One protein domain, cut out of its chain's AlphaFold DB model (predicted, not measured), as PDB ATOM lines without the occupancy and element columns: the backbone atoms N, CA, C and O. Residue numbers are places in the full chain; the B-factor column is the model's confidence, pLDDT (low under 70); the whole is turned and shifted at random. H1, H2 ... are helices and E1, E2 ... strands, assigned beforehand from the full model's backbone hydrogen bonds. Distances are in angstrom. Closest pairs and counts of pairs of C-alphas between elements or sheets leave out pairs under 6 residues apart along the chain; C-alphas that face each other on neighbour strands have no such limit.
ATOM      1  N   LEU A 216     -66.691-104.671  18.028       91.50
ATOM      2  CA  LEU A 216     -66.455-103.479  17.212       91.50
ATOM      3  C   LEU A 216     -65.449-102.528  17.875       91.50
ATOM      4  O   LEU A 216     -64.657-101.883  17.189       91.50
ATOM      5  N   LEU A 217     -65.490-102.450  19.207       93.00
ATOM      6  CA  LEU A 217     -64.612-101.629  20.038       93.00
ATOM      7  C   LEU A 217     -64.380-102.327  21.382       93.00
ATOM      8  O   LEU A 217     -65.332-102.818  21.989       93.00
ATOM      9  N   ILE A 218     -63.141-102.304  21.866       93.50
ATOM     10  CA  ILE A 218     -62.800-102.595  23.262       93.50
ATOM     11  C   ILE A 218     -62.059-101.382  23.820       93.50
ATOM     12  O   ILE A 218     -61.110-100.899  23.204       93.50
ATOM     13  N   TYR A 219     -62.469-100.897  24.988       93.75
ATOM     14  CA  TYR A 219     -61.703 -99.940  25.780       93.75
ATOM     15  C   TYR A 219     -61.224-100.625  27.062       93.75
ATOM     16  O   TYR A 219     -62.033-100.951  27.932       93.75
ATOM     17  N   HIS A 220     -59.914-100.861  27.129       91.56
ATOM     18  CA  HIS A 220     -59.216-101.641  28.154       91.56
ATOM     19  C   HIS A 220     -57.919-100.901  28.522       91.56
ATOM     20  O   HIS A 220     -57.226-100.401  27.635       91.56
ATOM     21  N   ASN A 221     -57.597-100.779  29.814       87.56
ATOM     22  CA  ASN A 221     -56.389-100.100  30.322       87.56
ATOM     23  C   ASN A 221     -56.085 -98.730  29.669       87.56
ATOM     24  O   ASN A 221     -54.956 -98.452  29.275       87.56
ATOM     25  N   ALA A 222     -57.106 -97.872  29.553       89.12
ATOM     26  CA  ALA A 222     -57.043 -96.539  28.931       89.12
ATOM     27  C   ALA A 222     -56.680 -96.495  27.427       89.12
ATOM     28  O   ALA A 222     -56.466 -95.413  26.875       89.12
ATOM     29  N   HIS A 223     -56.688 -97.639  26.736       91.31
ATOM     30  CA  HIS A 223     -56.464 -97.740  25.295       91.31
ATOM     31  C   HIS A 223     -57.711 -98.244  24.554       91.31
ATOM     32  O   HIS A 223     -58.480 -99.062  25.061       91.31
ATOM     33  N   PHE A 224     -57.906 -97.742  23.330       93.00
ATOM     34  CA  PHE A 224     -58.944 -98.207  22.410       93.00
ATOM     35  C   PHE A 224     -58.369 -99.241  21.442       93.00
ATOM     36  O   PHE A 224     -57.408 -98.961  20.725       93.00
ATOM     37  N   TYR A 225     -59.006-100.404  21.384       92.62
ATOM     38  CA  TYR A 225     -58.693-101.498  20.474       92.62
ATOM     39  C   TYR A 225     -59.859-101.702  19.506       92.62
ATOM     40  O   TYR A 225     -61.027-101.633  19.902       92.62
ATOM     41  N   PHE A 226     -59.547-101.998  18.243       93.62
ATOM     42  CA  PHE A 226     -60.539-102.211  17.185       93.62
ATOM     43  C   PHE A 226     -60.368-103.595  16.524       93.62
ATOM     44  O   PHE A 226     -59.840-103.676  15.407       93.62
ATOM     45  N   PRO A 227     -60.812-104.694  17.175       90.81
ATOM     46  CA  PRO A 227     -60.627-106.067  16.682       90.81
ATOM     47  C   PRO A 227     -61.209-106.353  15.288       90.81
ATOM     48  O   PRO A 227     -60.822-107.320  14.635       90.81
ATOM     49  N   LEU A 228     -62.124-105.506  14.805       88.38
ATOM     50  CA  LEU A 228     -62.694-105.584  13.457       88.38
ATOM     51  C   LEU A 228     -61.656-105.382  12.334       88.38
ATOM     52  O   LEU A 228     -61.790-105.993  11.274       88.38
ATOM     53  N   TRP A 229     -60.657-104.516  12.541       89.25
ATOM     54  CA  TRP A 229     -59.663-104.157  11.514       89.25
ATOM     55  C   TRP A 229     -58.262-104.687  11.802       89.25
ATOM     56  O   TRP A 229     -57.478-104.854  10.871       89.25
ATOM     57  N   GLN A 230     -57.949-104.944  13.070       89.69
ATOM     58  CA  GLN A 230     -56.644-105.402  13.519       89.69
ATOM     59  C   GLN A 230     -56.835-106.563  14.494       89.69
ATOM     60  O   GLN A 230     -57.482-106.396  15.523       89.69
ATOM     61  N   SER A 231     -56.257-107.726  14.193       89.44
ATOM     62  CA  SER A 231     -56.167-108.819  15.165       89.44
ATOM     63  C   SER A 231     -55.179-108.434  16.272       89.44
ATOM     64  O   SER A 231     -54.086-107.932  15.984       89.44
ATOM     65  N   TYR A 232     -55.563-108.688  17.523       91.62
ATOM     66  CA  TYR A 232     -54.738-108.511  18.722       91.62
ATOM     67  C   TYR A 232     -54.572-109.873  19.410       91.62
ATOM     68  O   TYR A 232     -55.539-110.638  19.412       91.62
ATOM     69  N   PRO A 233     -53.397-110.200  19.976       92.69
ATOM     70  CA  PRO A 233     -53.224-111.429  20.742       92.69
ATOM     71  C   PRO A 233     -53.950-111.357  22.092       92.69
ATOM     72  O   PRO A 233     -54.088-110.274  22.666       92.69
ATOM     73  N   GLU A 234     -54.372-112.508  22.610       91.50
ATOM     74  CA  GLU A 234     -55.037-112.674  23.911       91.50
ATOM     75  C   GLU A 234     -54.223-112.069  25.071       91.50
ATOM     76  O   GLU A 234     -54.774-111.381  25.936       91.50
ATOM     77  N   SER A 235     -52.895-112.205  25.012       89.25
ATOM     78  CA  SER A 235     -51.932-111.590  25.936       89.25
ATOM     79  C   SER A 235     -52.068-110.062  26.076       89.25
ATOM     80  O   SER A 235     -51.750-109.510  27.128       89.25
ATOM     81  N   THR A 236     -52.640-109.362  25.085       89.75
ATOM     82  CA  THR A 236     -52.952-107.914  25.159       89.75
ATOM     83  C   THR A 236     -53.967-107.583  26.257       89.75
ATOM     84  O   THR A 236     -53.930-106.496  26.836       89.75
ATOM     85  N   PHE A 237     -54.886-108.511  26.527       89.94
ATOM     86  CA  PHE A 237     -55.958-108.367  27.512       89.94
ATOM     87  C   PHE A 237     -55.625-109.066  28.841       89.94
ATOM     88  O   PHE A 237     -56.433-109.042  29.760       89.94
ATOM     89  N   GLY A 238     -54.426-109.650  28.961       85.88
ATOM     90  CA  GLY A 238     -53.960-110.356  30.159       85.88
ATOM     91  C   GLY A 238     -54.151-111.876  30.141       85.88
ATOM     92  O   GLY A 238     -54.054-112.481  31.204       85.88
ATOM     93  N   GLY A 239     -54.434-112.479  28.979       89.12
ATOM     94  CA  GLY A 239     -54.503-113.937  28.826       89.12
ATOM     95  C   GLY A 239     -53.147-114.578  28.516       89.12
ATOM     96  O   GLY A 239     -52.120-113.900  28.430       89.12
ATOM     97  N   ASP A 240     -53.145-115.897  28.338       88.81
ATOM     98  CA  ASP A 240     -51.918-116.710  28.347       88.81
ATOM     99  C   ASP A 240     -51.291-116.915  26.952       88.81
ATOM    100  O   ASP A 240     -50.150-117.376  26.846       88.81
ATOM    101  N   PHE A 241     -52.011-116.589  25.870       88.56
ATOM    102  CA  PHE A 241     -51.613-116.932  24.500       88.56
ATOM    103  C   PHE A 241     -51.322-115.723  23.591       88.56
ATOM    104  O   PHE A 241     -52.042-114.728  23.561       88.56
ATOM    105  N   ASP A 242     -50.311-115.856  22.727       89.31
ATOM    106  CA  ASP A 242     -50.009-114.890  21.654       89.31
ATOM    107  C   ASP A 242     -50.817-115.155  20.360       89.31
ATOM    108  O   ASP A 242     -50.370-114.885  19.243       89.31
ATOM    109  N   THR A 243     -52.021-115.713  20.499       91.00
ATOM    110  CA  THR A 243     -52.968-115.989  19.406       91.00
ATOM    111  C   THR A 243     -54.176-115.062  19.469       91.00
ATOM    112  O   THR A 243     -54.472-114.493  20.516       91.00
ATOM    113  N   GLU A 244     -54.887-114.897  18.352       89.31
ATOM    114  CA  GLU A 244     -56.138-114.131  18.335       89.31
ATOM    115  C   GLU A 244     -57.203-114.810  19.229       89.31
ATOM    116  O   GLU A 244     -57.468-115.998  19.027       89.31
ATOM    117  N   PRO A 245     -57.801-114.091  20.200       89.25
ATOM    118  CA  PRO A 245     -58.722-114.674  21.172       89.25
ATOM    119  C   PRO A 245     -60.134-114.878  20.615       89.25
ATOM    120  O   PRO A 245     -60.626-114.082  19.808       89.25
ATOM    121  N   ASP A 246     -60.841-115.883  21.139       88.56
ATOM    122  CA  ASP A 246     -62.291-115.984  20.972       88.56
ATOM    123  C   ASP A 246     -63.006-115.100  22.008       88.56
ATOM    124  O   ASP A 246     -63.163-115.450  23.176       88.56
ATOM    125  N   TYR A 247     -63.486-113.938  21.566       88.06
ATOM    126  CA  TYR A 247     -64.234-112.974  22.385       88.06
ATOM    127  C   TYR A 247     -65.614-113.472  22.874       88.06
ATOM    128  O   TYR A 247     -66.326-112.743  23.585       88.06
ATOM    129  N   ASN A 248     -66.032-114.675  22.471       84.94
ATOM    130  CA  ASN A 248     -67.221-115.348  22.977       84.94
ATOM    131  C   ASN A 248     -66.914-116.437  24.017       84.94
ATOM    132  O   ASN A 248     -67.852-116.843  24.705       84.94
ATOM    133  N   ASP A 249     -65.656-116.839  24.218       87.38
ATOM    134  CA  ASP A 249     -65.268-117.754  25.301       87.38
ATOM    135  C   ASP A 249     -65.609-117.135  26.679       87.38
ATOM    136  O   ASP A 249     -65.257-115.975  26.927       87.38
ATOM    137  N   PRO A 250     -66.288-117.860  27.594       88.44
ATOM    138  CA  PRO A 250     -66.474-117.437  28.983       88.44
ATOM    139  C   PRO A 250     -65.205-116.919  29.679       88.44
ATOM    140  O   PRO A 250     -65.296-115.941  30.420       88.44
ATOM    141  N   TYR A 251     -64.033-117.507  29.414       90.31
ATOM    142  CA  TYR A 251     -62.749-117.059  29.962       90.31
ATOM    143  C   TYR A 251     -62.407-115.632  29.507       90.31
ATOM    144  O   TYR A 251     -62.165-114.749  30.331       90.31
ATOM    145  N   MET A 252     -62.507-115.360  28.202       91.38
ATOM    146  CA  MET A 252     -62.285-114.019  27.649       91.38
ATOM    147  C   MET A 252     -63.345-113.004  28.080       91.38
ATOM    148  O   MET A 252     -63.042-111.820  28.228       91.38
ATOM    149  N   GLN A 253     -64.586-113.443  28.303       89.38
ATOM    150  CA  GLN A 253     -65.637-112.581  28.849       89.38
ATOM    151  C   GLN A 253     -65.388-112.201  30.315       89.38
ATOM    152  O   GLN A 253     -65.757-111.102  30.726       89.38
ATOM    153  N   GLU A 254     -64.765-113.080  31.104       90.75
ATOM    154  CA  GLU A 254     -64.368-112.775  32.479       90.75
ATOM    155  C   GLU A 254     -63.150-111.843  32.521       90.75
ATOM    156  O   GLU A 254     -63.164-110.861  33.261       90.75
ATOM    157  N   LEU A 255     -62.161-112.071  31.652       89.56
ATOM    158  CA  LEU A 255     -60.977-111.221  31.509       89.56
ATOM    159  C   LEU A 255     -61.326-109.785  31.063       89.56
ATOM    160  O   LEU A 255     -60.765-108.811  31.558       89.56
ATOM    161  N   LEU A 256     -62.313-109.640  30.173       91.19
ATOM    162  CA  LEU A 256     -62.811-108.343  29.699       91.19
ATOM    163  C   LEU A 256     -63.924-107.736  30.579       91.19
ATOM    164  O   LEU A 256     -64.480-106.705  30.197       91.19
ATOM    165  N   ARG A 257     -64.258-108.321  31.743       90.44
ATOM    166  CA  ARG A 257     -65.386-107.883  32.597       90.44
ATOM    167  C   ARG A 257     -65.302-106.410  33.011       90.44
ATOM    168  O   ARG A 257     -66.325-105.730  33.020       90.44
ATOM    169  N   ASP A 258     -64.102-105.923  33.318       89.25
ATOM    170  CA  ASP A 258     -63.865-104.537  33.753       89.25
ATOM    171  C   ASP A 258     -63.680-103.554  32.577       89.25
ATOM    172  O   ASP A 258     -63.436-102.363  32.776       89.25
ATOM    173  N   SER A 259     -63.793-104.034  31.333       91.44
ATOM    174  CA  SER A 259     -63.594-103.247  30.114       91.44
ATOM    175  C   SER A 259     -64.893-102.949  29.381       91.44
ATOM    176  O   SER A 259     -65.836-103.738  29.355       91.44
ATOM    177  N   PHE A 260     -64.936-101.800  28.708       92.81
ATOM    178  CA  PHE A 260     -66.080-101.459  27.871       92.81
ATOM    179  C   PHE A 260     -65.949-102.154  26.510       92.81
ATOM    180  O   PHE A 260     -65.112-101.777  25.687       92.81
ATOM    181  N   VAL A 261     -66.785-103.169  26.277       93.00
ATOM    182  CA  VAL A 261     -66.820-103.961  25.039       93.00
ATOM    183  C   VAL A 261     -68.106-103.675  24.262       93.00
ATOM    184  O   VAL A 261     -69.205-104.002  24.707       93.00
ATOM    185  N   LEU A 262     -67.973-103.121  23.058       92.88
ATOM    186  CA  LEU A 262     -69.079-102.931  22.120       92.88
ATOM    187  C   LEU A 262     -69.144-104.123  21.155       92.88
ATOM    188  O   LEU A 262     -68.405-104.171  20.170       92.88
ATOM    189  N   LYS A 263     -70.018-105.097  21.429       91.19
ATOM    190  CA  LYS A 263     -70.275-106.235  20.525       91.19
ATOM    191  C   LYS A 263     -71.176-105.829  19.344       91.19
ATOM    192  O   LYS A 263     -71.922-104.853  19.425       91.19
ATOM    193  N   ALA A 264     -71.105-106.585  18.246       92.44
ATOM    194  CA  ALA A 264     -72.063-106.474  17.146       92.44
ATOM    195  C   ALA A 264     -73.478-106.911  17.603       92.44
ATOM    196  O   ALA A 264     -73.579-107.740  18.511       92.44
TER     197      ALA A 264
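This is residues 216 to 264 of the 510 residues of a protein of Helicobacter canis (UniProt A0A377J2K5). A small sheet of three short strands, E2, E1 and E3, makes a wall at one side of the domain, and the rest of the chain loops out from it and back, with the two short helices H1 and H2 set off from one face and the other face bare. The 49 printed residues hold E1, E2, H1, H2 and E3 in chain order; the sheet's order is E2 - E1 - E3, antiparallel throughout. The class is mixed, helices and strands, with under half of the residues in named elements. The whole is compact and rounded, with a radius of gyration of the C-alphas of 9.8 A and spans of 21 by 21 by 21 A.

E1, residues 217 to 220, is 9.7 A long and begins at C-alpha 217 (-64.612, -101.629, 20.038). E2 is residues 223 to 225, 6.5 A, and E3 is residues 260 to 262, 6.7 A, ending at C-alpha 262 (-69.079, -102.931, 22.120). H1 is residues 234 to 237, 5.7 A, and H2 is residues 250 to 255, 8.7 A.

E1 and E2 form a hairpin at 148 degrees, with N 225 and O 218 2.8 A apart. E1 and E3 stand at 170 degrees, with N 219 and O 260 2.9 A apart. E2, H1, H2 and E3 form a split strand-helix-strand unit, two strands running the same way with E1 between them; its crossover is right-handed. H1 is not on the sheet, but only just, with 4 pairs of C-alphas within 10 A; H2 is not on it. H1 and H2 are close but not clearly touching, the closest C-alphas, of Phe 237 and Leu 255, being 7.0 A apart. In H2 every O i to N i+4 pair is within hydrogen-bond range; H1 is too short for one.

The farthest C-alphas, of Asp 240 and Ala 264, are 25.2 A apart. The printed part has no cut. The link from H1 to H2 is long, 12 residues. No printed residue is under 70 in pLDDT.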